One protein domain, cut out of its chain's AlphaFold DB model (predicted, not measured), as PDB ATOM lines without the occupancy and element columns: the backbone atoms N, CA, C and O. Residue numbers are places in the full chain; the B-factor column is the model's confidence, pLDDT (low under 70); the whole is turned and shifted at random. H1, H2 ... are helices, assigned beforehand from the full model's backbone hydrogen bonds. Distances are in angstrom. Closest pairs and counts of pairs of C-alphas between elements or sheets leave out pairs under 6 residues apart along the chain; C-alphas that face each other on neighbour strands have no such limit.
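AT A GLANCE: This is residues 66 to 168 of the 300 residues of an uncharacterized protein of Mytilus galloprovincialis (UniProt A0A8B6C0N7). Four helices, H1, H2, H4 and H5, make a somewhat splayed bundle, set round a four-sided ring in the order H1, H4, H2, H5, with H1 and H5 running one way and H2 and H4 the other. The short helix H3 packs beside the later part of H1, a long loop of residues 102 to 118 swings wide past H4 from H2 to H3, and residues 161 to 167, with the end of H5, stick out. The printed part has 103 residues with five named helices, H1 to H5 in that order, and no named strand; the class is all helix. It is compact, with a radius of gyration of the C-alphas of 13.6 A and spans of 43 by 34 by 22 A.

IN THESE COORDINATES: H1 holds residues 70 to 85 and begins at C-alpha 70 (47.248, 52.938, 49.629), running 22.3 A. After a tight link, H2 holds residues 89 to 101, 18.5 A long. A long link of 17 residues leads to H3, residues 119 to 123, 6.0 A. H4, residues 133 to 143, is 15.3 A long. H5, residues 146 to 163, is the longest at 26.1 A and ends at C-alpha 163 (41.704, 28.942, 53.518).

HOW THE PARTS SIT: H1 is the hub and touches the four other helices. H1 and H2 form a helical hairpin, opposite ways at a steep tilt of 38 degrees, only just beyond shallow; H1 touches H2 with residues 80 to 84 alone, and the closest C-alphas, of Leu 80 and Val 92, are 6.9 A apart. With residues 78 to 83 alone H1 touches H3, closest at the C-alphas of Leu 79 and Ala 123, 5.2 A. H1 touches H4 at a shallow tilt of 13 degrees, opposite ways, with the C-alphas of Ala 76 and Ile 140 closest at 6.9 A. H1 touches H5 at a shallow tilt of 31 degrees, the same way, with the C-alphas of Lys 73 and Cys 148 closest at 6.2 A. H2 touches H4, closest at the C-alphas of Leu 95 and Glu 137, 6.6 A, and touches H5, closest at those of Tyr 96 and Met 153, 6.4 A. H4 and H5 are close but not clearly touching; H3 and H5 are apart. In H1, H2, H3, H4 and H5 every O i to N i+4 pair is within hydrogen-bond range.

THE WHOLE: The two C-alphas farthest apart, those of Lys 110 and His 166, are 43.2 A apart. The printed part has no cut, and H2 to H3 is the long link. Residues 124 to 125 pair antiparallel with residues 130 to 131. The mean pLDDT of the printed part is 85.2, and residues 103 to 113 and 163 to 168 are under 70.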
ATOM      1  N   LYS A  66      57.465  52.531  51.714       85.19
ATOM      2  CA  LYS A  66      56.015  52.404  51.906       85.19
ATOM      3  C   LYS A  66      55.290  52.350  50.568       85.19
ATOM      4  O   LYS A  66      55.769  52.859  49.554       85.19
ATOM      5  N   CYS A  67      54.122  51.716  50.571       89.31
ATOM      6  CA  CYS A  67      53.219  51.764  49.434       89.31
ATOM      7  C   CYS A  67      52.866  53.231  49.111       89.31
ATOM      8  O   CYS A  67      52.406  53.966  49.982       89.31
ATOM      9  N   ASP A  68      53.127  53.666  47.876       83.75
ATOM     10  CA  ASP A  68      52.955  55.055  47.423       83.75
ATOM     11  C   ASP A  68      51.482  55.452  47.253       83.75
ATOM     12  O   ASP A  68      51.129  56.628  47.347       83.75
ATOM     13  N   HIS A  69      50.609  54.467  47.034       88.56
ATOM     14  CA  HIS A  69      49.185  54.675  46.812       88.56
ATOM     15  C   HIS A  69      48.339  53.603  47.507       88.56
ATOM     16  O   HIS A  69      47.898  52.632  46.888       88.56
ATOM     17  N   GLU A  70      48.066  53.824  48.792       92.62
ATOM     18  CA  GLU A  70      47.248  52.938  49.629       92.62
ATOM     19  C   GLU A  70      45.871  52.642  49.012       92.62
ATOM     20  O   GLU A  70      45.458  51.486  48.942       92.62
ATOM     21  N   ASP A  71      45.199  53.656  48.460       93.50
ATOM     22  CA  ASP A  71      43.892  53.489  47.810       93.50
ATOM     23  C   ASP A  71      43.963  52.556  46.597       93.50
ATOM     24  O   ASP A  71      43.067  51.744  46.369       93.50
ATOM     25  N   ARG A  72      45.059  52.616  45.826       93.38
ATOM     26  CA  ARG A  72      45.235  51.739  44.663       93.38
ATOM     27  C   ARG A  72      45.467  50.301  45.087       93.38
ATOM     28  O   ARG A  72      44.926  49.397  44.451       93.38
ATOM     29  N   LYS A  73      46.256  50.101  46.144       95.00
ATOM     30  CA  LYS A  73      46.474  48.791  46.758       95.00
ATOM     31  C   LYS A  73      45.153  48.197  47.241       95.00
ATOM     32  O   LYS A  73      44.849  47.058  46.898       95.00
ATOM     33  N   ASN A  74      44.356  48.980  47.968       95.81
ATOM     34  CA  ASN A  74      43.049  48.554  48.466       95.81
ATOM     35  C   ASN A  74      42.093  48.211  47.316       95.81
ATOM     36  O   ASN A  74      41.473  47.154  47.346       95.81
ATOM     37  N   HIS A  75      42.075  49.014  46.249       95.94
ATOM     38  CA  HIS A  75      41.299  48.696  45.048       95.94
ATOM     39  C   HIS A  75      41.724  47.366  44.410       95.94
ATOM     40  O   HIS A  75      40.881  46.532  44.107       95.94
ATOM     41  N   ALA A  76      43.029  47.104  44.260       96.06
ATOM     42  CA  ALA A  76      43.482  45.804  43.754       96.06
ATOM     43  C   ALA A  76      43.064  44.647  44.667       96.06
ATOM     44  O   ALA A  76      42.648  43.606  44.168       96.06
ATOM     45  N   ILE A  77      43.147  44.826  45.987       96.38
ATOM     46  CA  ILE A  77      42.668  43.839  46.960       96.38
ATOM     47  C   ILE A  77      41.171  43.567  46.762       96.38
ATOM     48  O   ILE A  77      40.758  42.409  46.779       96.38
ATOM     49  N   ASP A  78      40.363  44.595  46.507       96.44
ATOM     50  CA  ASP A  78      38.938  44.427  46.224       96.44
ATOM     51  C   ASP A  78      38.689  43.635  44.934       96.44
ATOM     52  O   ASP A  78      37.860  42.723  44.934       96.44
ATOM     53  N   LEU A  79      39.443  43.897  43.861       96.19
ATOM     54  CA  LEU A  79      39.358  43.113  42.618       96.19
ATOM     55  C   LEU A  79      39.719  41.635  42.853       96.19
ATOM     56  O   LEU A  79      39.046  40.735  42.351       96.19
ATOM     57  N   LEU A  80      40.744  41.362  43.666       96.25
ATOM     58  CA  LEU A  80      41.129  39.993  44.023       96.25
ATOM     59  C   LEU A  80      40.094  39.310  44.920       96.25
ATOM     60  O   LEU A  80      39.828  38.118  44.759       96.25
ATOM     61  N   ASN A  81      39.468  40.053  45.831       95.12
ATOM     62  CA  ASN A  81      38.349  39.556  46.624       95.12
ATOM     63  C   ASN A  81      37.177  39.128  45.735       95.12
ATOM     64  O   ASN A  81      36.551  38.107  46.020       95.12
ATOM     65  N   GLU A  82      36.894  39.852  44.651       95.25
ATOM     66  CA  GLU A  82      35.864  39.452  43.689       95.25
ATOM     67  C   GLU A  82      36.203  38.122  42.991       95.25
ATOM     68  O   GLU A  82      35.329  37.255  42.880       95.25
ATOM     69  N   TRP A  83      37.468  37.877  42.629       95.12
ATOM     70  CA  TRP A  83      37.907  36.568  42.111       95.12
ATOM     71  C   TRP A  83      37.736  35.444  43.136       95.12
ATOM     72  O   TRP A  83      37.240  34.366  42.803       95.12
ATOM     73  N   ILE A  84      38.095  35.699  44.396       94.00
ATOM     74  CA  ILE A  84      37.985  34.721  45.488       94.00
ATOM     75  C   ILE A  84      36.523  34.375  45.777       94.00
ATOM     76  O   ILE A  84      36.191  33.194  45.900       94.00
ATOM     77  N   LYS A  85      35.632  35.375  45.841       92.81
ATOM     78  CA  LYS A  85      34.184  35.170  46.038       92.81
ATOM     79  C   LYS A  85      33.595  34.230  44.983       92.81
ATOM     80  O   LYS A  85      32.739  33.406  45.305       92.81
ATOM     81  N   HIS A  86      34.104  34.305  43.757       93.25
ATOM     82  CA  HIS A  86      33.675  33.485  42.623       93.25
ATOM     83  C   HIS A  86      34.545  32.234  42.402       93.25
ATOM     84  O   HIS A  86      34.360  31.521  41.422       93.25
ATOM     85  N   LYS A  87      35.432  31.902  43.354       93.69
ATOM     86  CA  LYS A  87      36.272  30.689  43.375       93.69
ATOM     87  C   LYS A  87      37.312  30.593  42.248       93.69
ATOM     88  O   LYS A  87      37.735  29.489  41.906       93.69
ATOM     89  N   HIS A  88      37.784  31.721  41.726       94.19
ATOM     90  CA  HIS A  88      38.867  31.778  40.733       94.19
ATOM     91  C   HIS A  88      40.253  31.825  41.393       94.19
ATOM     92  O   HIS A  88      41.014  32.784  41.250       94.19
ATOM     93  N   TYR A  89      40.575  30.792  42.173       92.44
ATOM     94  CA  TYR A  89      41.850  30.704  42.896       92.44
ATOM     95  C   TYR A  89      43.056  30.531  41.963       92.44
ATOM     96  O   TYR A  89      44.147  30.996  42.280       92.44
ATOM     97  N   ASP A  90      42.852  29.912  40.803       91.94
ATOM     98  CA  ASP A  90      43.850  29.736  39.748       91.94
ATOM     99  C   ASP A  90      44.333  31.079  39.177       91.94
ATOM    100  O   ASP A  90      45.531  31.275  38.964       91.94
ATOM    101  N   ALA A  91      43.420  32.038  38.997       94.38
ATOM    102  CA  ALA A  91      43.758  33.391  38.565       94.38
ATOM    103  C   ALA A  91      44.581  34.144  39.625       94.38
ATOM    104  O   ALA A  91      45.552  34.824  39.278       94.38
ATOM    105  N   VAL A  92      44.234  33.989  40.908       94.75
ATOM    106  CA  VAL A  92      44.971  34.588  42.035       94.75
ATOM    107  C   VAL A  92      46.376  33.985  42.159       94.75
ATOM    108  O   VAL A  92      47.349  34.728  42.264       94.75
ATOM    109  N   GLU A  93      46.502  32.655  42.095       93.62
ATOM    110  CA  GLU A  93      47.791  31.946  42.151       93.62
ATOM    111  C   GLU A  93      48.697  32.360  40.985       93.62
ATOM    112  O   GLU A  93      49.863  32.711  41.178       93.62
ATOM    113  N   LYS A  94      48.145  32.409  39.767       94.50
ATOM    114  CA  LYS A  94      48.879  32.881  38.592       94.50
ATOM    115  C   LYS A  94      49.369  34.321  38.766       94.50
ATOM    116  O   LYS A  94      50.509  34.619  38.411       94.50
ATOM    117  N   LEU A  95      48.530  35.200  39.316       94.81
ATOM    118  CA  LEU A  95      48.880  36.603  39.527       94.81
ATOM    119  C   LEU A  95      50.006  36.744  40.543       94.81
ATOM    120  O   LEU A  95      50.943  37.501  40.308       94.81
ATOM    121  N   TYR A  96      49.934  35.994  41.640       94.44
ATOM    122  CA  TYR A  96      50.991  35.946  42.640       94.44
ATOM    123  C   TYR A  96      52.341  35.578  42.005       94.44
ATOM    124  O   TYR A  96      53.324  36.297  42.184       94.44
ATOM    125  N   HIS A  97      52.379  34.522  41.185       92.69
ATOM    126  CA  HIS A  97      53.598  34.120  40.479       92.69
ATOM    127  C   HIS A  97      54.107  35.185  39.503       92.69
ATOM    128  O   HIS A  97      55.311  35.443  39.454       92.69
ATOM    129  N   ASP A  98      53.216  35.824  38.744       91.56
ATOM    130  CA  ASP A  98      53.622  36.857  37.791       91.56
ATOM    131  C   ASP A  98      54.126  38.123  38.506       91.56
ATOM    132  O   ASP A  98      55.110  38.703  38.052       91.56
ATOM    133  N   ILE A  99      53.532  38.524  39.639       91.50
ATOM    134  CA  ILE A  99      54.045  39.624  40.479       91.50
ATOM    135  C   ILE A  99      55.418  39.262  41.056       91.50
ATOM    136  O   ILE A  99      56.316  40.104  41.074       91.50
ATOM    137  N   TYR A 100      55.590  38.018  41.505       89.88
ATOM    138  CA  TYR A 100      56.828  37.545  42.117       89.88
ATOM    139  C   TYR A 100      58.000  37.501  41.122       89.88
ATOM    140  O   TYR A 100      59.116  37.896  41.454       89.88
ATOM    141  N   HIS A 101      57.759  37.030  39.895       85.94
ATOM    142  CA  HIS A 101      58.816  36.807  38.905       85.94
ATOM    143  C   HIS A 101      59.058  37.975  37.942       85.94
ATOM    144  O   HIS A 101      60.123  38.026  37.319       85.94
ATOM    145  N   LYS A 102      58.105  38.897  37.757       83.81
ATOM    146  CA  LYS A 102      58.285  40.005  36.808       83.81
ATOM    147  C   LYS A 102      59.090  41.136  37.425       83.81
ATOM    148  O   LYS A 102      58.562  41.995  38.128       83.81
ATOM    149  N   ASP A 103      60.364  41.170  37.057       64.06
ATOM    150  CA  ASP A 103      61.242  42.299  37.331       64.06
ATOM    151  C   ASP A 103      60.811  43.532  36.508       64.06
ATOM    152  O   ASP A 103      60.522  43.453  35.309       64.06
ATOM    153  N   LEU A 104      60.720  44.689  37.160       60.22
ATOM    154  CA  LEU A 104      59.936  45.854  36.709       60.22
ATOM    155  C   LEU A 104      60.620  46.773  35.702       60.22
ATOM    156  O   LEU A 104      60.208  47.916  35.497       60.22
ATOM    157  N   SER A 105      61.655  46.292  35.033       53.94
ATOM    158  CA  SER A 105      62.522  47.169  34.254       53.94
ATOM    159  C   SER A 105      61.918  47.686  32.938       53.94
ATOM    160  O   SER A 105      62.512  48.580  32.340       53.94
ATOM    161  N   ALA A 106      60.762  47.199  32.450       51.31
ATOM    162  CA  ALA A 106      60.458  47.412  31.024       51.31
ATOM    163  C   ALA A 106      58.991  47.459  30.549       51.31
ATOM    164  O   ALA A 106      58.730  47.130  29.391       51.31
ATOM    165  N   ALA A 107      58.012  47.915  31.338       53.25
ATOM    166  CA  ALA A 107      56.636  48.027  30.822       53.25
ATOM    167  C   ALA A 107      55.987  49.405  31.016       53.25
ATOM    168  O   ALA A 107      54.928  49.527  31.625       53.25
ATOM    169  N   LYS A 108      56.544  50.448  30.381       55.16
ATOM    170  CA  LYS A 108      55.795  51.691  30.100       55.16
ATOM    171  C   LYS A 108      54.752  51.437  29.005       55.16
ATOM    172  O   LYS A 108      54.909  51.864  27.865       55.16
ATOM    173  N   ARG A 109      53.679  50.710  29.322       59.84
ATOM    174  CA  ARG A 109      52.513  50.613  28.436       59.84
ATOM    175  C   ARG A 109      51.541  51.728  28.800       59.84
ATOM    176  O   ARG A 109      50.993  51.727  29.895       59.84
ATOM    177  N   LYS A 110      51.309  52.668  27.875       57.66
ATOM    178  CA  LYS A 110      50.163  53.583  27.963       57.66
ATOM    179  C   LYS A 110      48.902  52.731  27.854       57.66
ATOM    180  O   LYS A 110      48.586  52.262  26.763       57.66
ATOM    181  N   ARG A 111      48.228  52.467  28.972       59.94
ATOM    182  CA  ARG A 111      46.909  51.833  28.953       59.94
ATOM    183  C   ARG A 111      45.843  52.915  28.994       59.94
ATOM    184  O   ARG A 111      45.981  53.901  29.713       59.94
ATOM    185  N   GLN A 112      44.824  52.739  28.164       64.31
ATOM    186  CA  GLN A 112      43.605  53.521  28.263       64.31
ATOM    187  C   GLN A 112      42.852  53.046  29.500       64.31
ATOM    188  O   GLN A 112      42.681  51.846  29.704       64.31
ATOM    189  N   TRP A 113      42.468  53.999  30.339       66.38
ATOM    190  CA  TRP A 113      41.634  53.739  31.498       66.38
ATOM    191  C   TRP A 113      40.194  53.599  31.024       66.38
ATOM    192  O   TRP A 113      39.647  54.523  30.420       66.38
ATOM    193  N   HIS A 114      39.604  52.437  31.271       79.19
ATOM    194  CA  HIS A 114      38.175  52.233  31.102       79.19
ATOM    195  C   HIS A 114      37.476  52.577  32.417       79.19
ATOM    196  O   HIS A 114      38.004  52.308  33.494       79.19
ATOM    197  N   HIS A 115      36.313  53.221  32.327       82.19
ATOM    198  CA  HIS A 115      35.476  53.473  33.492       82.19
ATOM    199  C   HIS A 115      34.580  52.254  33.694       82.19
ATOM    200  O   HIS A 115      33.785  51.926  32.813       82.19
ATOM    201  N   TYR A 116      34.716  51.594  34.836       87.00
ATOM    202  CA  TYR A 116      33.883  50.456  35.212       87.00
ATOM    203  C   TYR A 116      32.722  50.927  36.095       87.00
ATOM    204  O   TYR A 116      32.813  51.964  36.756       87.00
ATOM    205  N   SER A 117      31.604  50.200  36.062       87.06
ATOM    206  CA  SER A 117      30.415  50.474  36.884       87.06
ATOM    207  C   SER A 117      30.522  49.915  38.302       87.06
ATOM    208  O   SER A 117      29.835  50.398  39.199       87.06
ATOM    209  N   SER A 118      31.372  48.906  38.513       92.06
ATOM    210  CA  SER A 118      31.620  48.277  39.809       92.06
ATOM    211  C   SER A 118      32.960  47.531  39.814       92.06
ATOM    212  O   SER A 118      33.498  47.218  38.752       92.06
ATOM    213  N   ASN A 119      33.460  47.175  41.004       89.25
ATOM    214  CA  ASN A 119      34.650  46.322  41.151       89.25
ATOM    215  C   ASN A 119      34.450  44.945  40.501       89.25
ATOM    216  O   ASN A 119      35.400  44.356  39.999       89.25
ATOM    217  N   PHE A 120      33.216  44.438  40.486       90.31
ATOM    218  CA  PHE A 120      32.889  43.174  39.834       90.31
ATOM    219  C   PHE A 120      33.024  43.282  38.309       90.31
ATOM    220  O   PHE A 120      33.678  42.450  37.693       90.31
ATOM    221  N   ASP A 121      32.496  44.345  37.702       89.56
ATOM    222  CA  ASP A 121      32.624  44.557  36.251       89.56
ATOM    223  C   ASP A 121      34.072  44.853  35.829       89.56
ATOM    224  O   ASP A 121      34.452  44.620  34.686       89.56
ATOM    225  N   GLU A 122      34.885  45.380  36.744       92.00
ATOM    226  CA  GLU A 122      36.316  45.592  36.527       92.00
ATOM    227  C   GLU A 122      37.139  44.310  36.671       92.00
ATOM    228  O   GLU A 122      38.111  44.097  35.945       92.00
ATOM    229  N   ALA A 123      36.763  43.445  37.611       91.38
ATOM    230  CA  ALA A 123      37.489  42.218  37.890       91.38
ATOM    231  C   ALA A 123      37.266  41.139  36.820       91.38
ATOM    232  O   ALA A 123      38.080  40.218  36.735       91.38
ATOM    233  N   PHE A 124      36.209  41.211  36.007       94.31
ATOM    234  CA  PHE A 124      35.831  40.139  35.085       94.31
ATOM    235  C   PHE A 124      35.606  40.613  33.640       94.31
ATOM    236  O   PHE A 124      35.066  41.680  33.381       94.31
ATOM    237  N   ILE A 125      35.955  39.754  32.680       89.56
ATOM    238  CA  ILE A 125      35.603  39.883  31.260       89.56
ATOM    239  C   ILE A 125      34.416  38.983  30.881       89.56
ATOM    240  O   ILE A 125      33.958  38.129  31.644       89.56
ATOM    241  N   HIS A 126      33.931  39.173  29.648       77.50
ATOM    242  CA  HIS A 126      32.936  38.325  28.976       77.50
ATOM    243  C   HIS A 126      31.651  38.095  29.784       77.50
ATOM    244  O   HIS A 126      31.266  36.960  30.066       77.50
ATOM    245  N   SER A 127      30.930  39.178  30.088       82.50
ATOM    246  CA  SER A 127      29.686  39.124  30.878       82.50
ATOM    247  C   SER A 127      29.905  38.547  32.278       82.50
ATOM    248  O   SER A 127      29.096  37.755  32.765       82.50
ATOM    249  N   ASN A 128      31.011  38.941  32.904       83.75
ATOM    250  CA  ASN A 128      31.335  38.640  34.290       83.75
ATOM    251  C   ASN A 128      31.508  37.143  34.596       83.75
ATOM    252  O   ASN A 128      31.034  36.644  35.617       83.75
ATOM    253  N   ARG A 129      32.146  36.410  33.675       86.50
ATOM    254  CA  ARG A 129      32.380  34.960  33.811       86.50
ATOM    255  C   ARG A 129      33.837  34.597  34.028       86.50
ATOM    256  O   ARG A 129      34.114  33.674  34.786       86.50
ATOM    257  N   ASP A 130      34.741  35.314  33.371       92.69
ATOM    258  CA  ASP A 130      36.165  35.000  33.402       92.69
ATOM    259  C   ASP A 130      36.927  36.143  34.077       92.69
ATOM    260  O   ASP A 130      36.677  37.301  33.743       92.69
ATOM    261  N   PRO A 131      37.860  35.867  35.001       94.69
ATOM    262  CA  PRO A 131      38.726  36.887  35.580       94.69
ATOM    263  C   PRO A 131      39.452  37.697  34.499       94.69
ATOM    264  O   PRO A 131      40.124  37.119  33.636       94.69
ATOM    265  N   ASP A 132      39.393  39.031  34.560       95.31
ATOM    266  CA  ASP A 132      40.220  39.897  33.715       95.31
ATOM    267  C   ASP A 132      41.653  39.952  34.247       95.31
ATOM    268  O   ASP A 132      42.149  40.952  34.779       95.31
ATOM    269  N   TYR A 133      42.341  38.827  34.094       94.38
ATOM    270  CA  TYR A 133      43.705  38.658  34.558       94.38
ATOM    271  C   TYR A 133      44.634  39.765  34.047       94.38
ATOM    272  O   TYR A 133      45.452  40.313  34.785       94.38
ATOM    273  N   ARG A 134      44.521  40.098  32.755       91.38
ATOM    274  CA  ARG A 134      45.426  41.046  32.094       91.38
ATOM    275  C   ARG A 134      45.192  42.470  32.574       91.38
ATOM    276  O   ARG A 134      46.161  43.242  32.628       91.38
ATOM    277  N   HIS A 135      43.943  42.828  32.867       92.94
ATOM    278  CA  HIS A 135      43.603  44.114  33.460       92.94
ATOM    279  C   HIS A 135      44.196  44.238  34.856       92.94
ATOM    280  O   HIS A 135      45.064  45.090  35.045       92.94
ATOM    281  N   VAL A 136      43.848  43.330  35.774       94.12
ATOM    282  CA  VAL A 136      44.295  43.375  37.179       94.12
ATOM    283  C   VAL A 136      45.819  43.301  37.293       94.12
ATOM    284  O   VAL A 136      46.428  44.108  37.997       94.12
ATOM    285  N   GLU A 137      46.470  42.415  36.532       93.75
ATOM    286  CA  GLU A 137      47.933  42.346  36.476       93.75
ATOM    287  C   GLU A 137      48.537  43.689  36.058       93.75
ATOM    288  O   GLU A 137      49.448  44.206  36.702       93.75
ATOM    289  N   GLY A 138      48.045  44.285  34.973       91.12
ATOM    290  CA  GLY A 138      48.596  45.558  34.532       91.12
ATOM    291  C   GLY A 138      48.254  46.713  35.453       91.12
ATOM    292  O   GLY A 138      49.073  47.617  35.578       91.12
ATOM    293  N   TYR A 139      47.097  46.680  36.111       92.00
ATOM    294  CA  TYR A 139      46.734  47.660  37.118       92.00
ATOM    295  C   TYR A 139      47.767  47.669  38.254       92.00
ATOM    296  O   TYR A 139      48.320  48.725  38.561       92.00
ATOM    297  N   ILE A 140      48.111  46.492  38.786       92.50
ATOM    298  CA  ILE A 140      49.107  46.327  39.856       92.50
ATOM    299  C   ILE A 140      50.521  46.679  39.376       92.50
ATOM    300  O   ILE A 140      51.268  47.376  40.062       92.50
ATOM    301  N   MET A 141      50.910  46.220  38.187       89.44
ATOM    302  CA  MET A 141      52.280  46.400  37.697       89.44
ATOM    303  C   MET A 141      52.576  47.829  37.227       89.44
ATOM    304  O   MET A 141      53.723  48.260  37.304       89.44
ATOM    305  N   ILE A 142      51.575  48.564  36.729       88.56
ATOM    306  CA  ILE A 142      51.764  49.918  36.180       88.56
ATOM    307  C   ILE A 142      51.535  50.993  37.243       88.56
ATOM    308  O   ILE A 142      52.237  52.003  37.235       88.56
ATOM    309  N   ASN A 143      50.558  50.810  38.134       88.44
ATOM    310  CA  ASN A 143      50.071  51.902  38.983       88.44
ATOM    311  C   ASN A 143      50.572  51.860  40.424       88.44
ATOM    312  O   ASN A 143      50.137  52.686  41.228       88.44
ATOM    313  N   MET A 144      51.442  50.911  40.752       90.19
ATOM    314  CA  MET A 144      51.940  50.718  42.107       90.19
ATOM    315  C   MET A 144      53.460  50.626  42.121       90.19
ATOM    316  O   MET A 144      54.070  50.124  41.171       90.19
ATOM    317  N   ASN A 145      54.083  51.069  43.209       89.88
ATOM    318  CA  ASN A 145      55.500  50.820  43.446       89.88
ATOM    319  C   ASN A 145      55.759  49.378  43.938       89.88
ATOM    320  O   ASN A 145      54.855  48.545  44.063       89.88
ATOM    321  N   GLN A 146      57.031  49.063  44.195       88.75
ATOM    322  CA  GLN A 146      57.433  47.724  44.634       88.75
ATOM    323  C   GLN A 146      56.931  47.386  46.037       88.75
ATOM    324  O   GLN A 146      56.522  46.250  46.272       88.75
ATOM    325  N   ALA A 147      56.893  48.365  46.939       90.75
ATOM    326  CA  ALA A 147      56.382  48.181  48.291       90.75
ATOM    327  C   ALA A 147      54.903  47.756  48.290       90.75
ATOM    328  O   ALA A 147      54.554  46.759  48.920       90.75
ATOM    329  N   CYS A 148      54.050  48.422  47.502       93.88
ATOM    330  CA  CYS A 148      52.641  48.047  47.358       93.88
ATOM    331  C   CYS A 148      52.464  46.609  46.849       93.88
ATOM    332  O   CYS A 148      51.635  45.863  47.367       93.88
ATOM    333  N   ARG A 149      53.251  46.189  45.849       92.25
ATOM    334  CA  ARG A 149      53.179  44.818  45.312       92.25
ATOM    335  C   ARG A 149      53.541  43.767  46.351       92.25
ATOM    336  O   ARG A 149      52.885  42.731  46.422       92.25
ATOM    337  N   VAL A 150      54.553  44.038  47.173       92.06
ATOM    338  CA  VAL A 150      54.921  43.163  48.292       92.06
ATOM    339  C   VAL A 150      53.792  43.053  49.303       92.06
ATOM    340  O   VAL A 150      53.523  41.962  49.794       92.06
ATOM    341  N   GLU A 151      53.102  44.148  49.607       94.12
ATOM    342  CA  GLU A 151      51.943  44.102  50.497       94.12
ATOM    343  C   GLU A 151      50.773  43.299  49.913       94.12
ATOM    344  O   GLU A 151      50.152  42.529  50.642       94.12
ATOM    345  N   ILE A 152      50.518  43.402  48.604       94.81
ATOM    346  CA  ILE A 152      49.523  42.558  47.921       94.81
ATOM    347  C   ILE A 152      49.918  41.083  48.011       94.81
ATOM    348  O   ILE A 152      49.074  40.251  48.339       94.81
ATOM    349  N   MET A 153      51.191  40.750  47.780       94.38
ATOM    350  CA  MET A 153      51.672  39.377  47.946       94.38
ATOM    351  C   MET A 153      51.432  38.880  49.375       94.38
ATOM    352  O   MET A 153      50.752  37.873  49.533       94.38
ATOM    353  N   LYS A 154      51.832  39.633  50.413       93.75
ATOM    354  CA  LYS A 154      51.542  39.281  51.824       93.75
ATOM    355  C   LYS A 154      50.062  39.041  52.085       93.75
ATOM    356  O   LYS A 154      49.689  38.199  52.898       93.75
ATOM    357  N   TRP A 155      49.202  39.828  51.452       95.31
ATOM    358  CA  TRP A 155      47.767  39.660  51.595       95.31
ATOM    359  C   TRP A 155      47.286  38.333  50.981       95.31
ATOM    360  O   TRP A 155      46.582  37.584  51.660       95.31
ATOM    361  N   ILE A 156      47.734  37.984  49.767       94.25
ATOM    362  CA  ILE A 156      47.430  36.693  49.111       94.25
ATOM    363  C   ILE A 156      47.928  35.514  49.961       94.25
ATOM    364  O   ILE A 156      47.230  34.522  50.164       94.25
ATOM    365  N   GLU A 157      49.131  35.642  50.496       91.00
ATOM    366  CA  GLU A 157      49.776  34.669  51.372       91.00
ATOM    367  C   GLU A 157      48.973  34.400  52.656       91.00
ATOM    368  O   GLU A 157      48.704  33.252  53.024       91.00
ATOM    369  N   ASN A 158      48.515  35.467  53.315       92.56
ATOM    370  CA  ASN A 158      47.667  35.367  54.501       92.56
ATOM    371  C   ASN A 158      46.319  34.703  54.192       92.56
ATOM    372  O   ASN A 158      45.830  33.903  54.994       92.56
ATOM    373  N   LEU A 159      45.730  34.986  53.029       88.19
ATOM    374  CA  LEU A 159      44.512  34.309  52.585       88.19
ATOM    375  C   LEU A 159      44.731  32.811  52.375       88.19
ATOM    376  O   LEU A 159      43.904  32.007  52.808       88.19
ATOM    377  N   ALA A 160      45.845  32.419  51.754       81.75
ATOM    378  CA  ALA A 160      46.173  31.011  51.551       81.75
ATOM    379  C   ALA A 160      46.272  30.256  52.890       81.75
ATOM    380  O   ALA A 160      45.772  29.135  53.012       81.75
ATOM    381  N   HIS A 161      46.832  30.894  53.923       79.88
ATOM    382  CA  HIS A 161      46.864  30.341  55.277       79.88
ATOM    383  C   HIS A 161      45.478  30.213  55.922       79.88
ATOM    384  O   HIS A 161      45.207  29.210  56.584       79.88
ATOM    385  N   GLN A 162      44.592  31.191  55.724       77.50
ATOM    386  CA  GLN A 162      43.229  31.148  56.267       77.50
ATOM    387  C   GLN A 162      42.372  30.065  55.603       77.50
ATOM    388  O   GLN A 162      41.619  29.366  56.280       77.50
ATOM    389  N   HIS A 163      42.501  29.897  54.286       67.00
ATOM    390  CA  HIS A 163      41.704  28.942  53.518       67.00
ATOM    391  C   HIS A 163      42.273  27.512  53.517       67.00
ATOM    392  O   HIS A 163      41.567  26.584  53.121       67.00
ATOM    393  N   ASN A 164      43.504  27.300  54.003       60.09
ATOM    394  CA  ASN A 164      44.102  25.973  54.166       60.09
ATOM    395  C   ASN A 164      44.783  25.792  55.543       60.09
ATOM    396  O   ASN A 164      46.015  25.810  55.646       60.09
ATOM    397  N   PRO A 165      44.012  25.538  56.620       45.12
ATOM    398  CA  PRO A 165      44.561  25.384  57.969       45.12
ATOM    399  C   PRO A 165      45.476  24.157  58.125       45.12
ATOM    400  O   PRO A 165      46.278  24.109  59.055       45.12
ATOM    401  N   HIS A 166      45.414  23.177  57.215       41.75
ATOM    402  CA  HIS A 166      46.302  22.011  57.236       41.75
ATOM    403  C   HIS A 166      47.718  22.308  56.720       41.75
ATOM    404  O   HIS A 166      48.642  21.570  57.056       41.75
ATOM    405  N   ALA A 167      47.912  23.393  55.962       44.91
ATOM    406  CA  ALA A 167      49.240  23.850  55.546       44.91
ATOM    407  C   ALA A 167      49.970  24.651  56.645       44.91
ATOM    408  O   ALA A 167      51.195  24.746  56.624       44.91
ATOM    409  N   ALA A 168      49.241  25.203  57.623       38.97
ATOM    410  CA  ALA A 168      49.803  26.038  58.688       38.97
ATOM    411  C   ALA A 168      50.501  25.234  59.806       38.97
ATOM    412  O   ALA A 168      51.335  25.766  60.537       38.97
TER     413      ALA A 168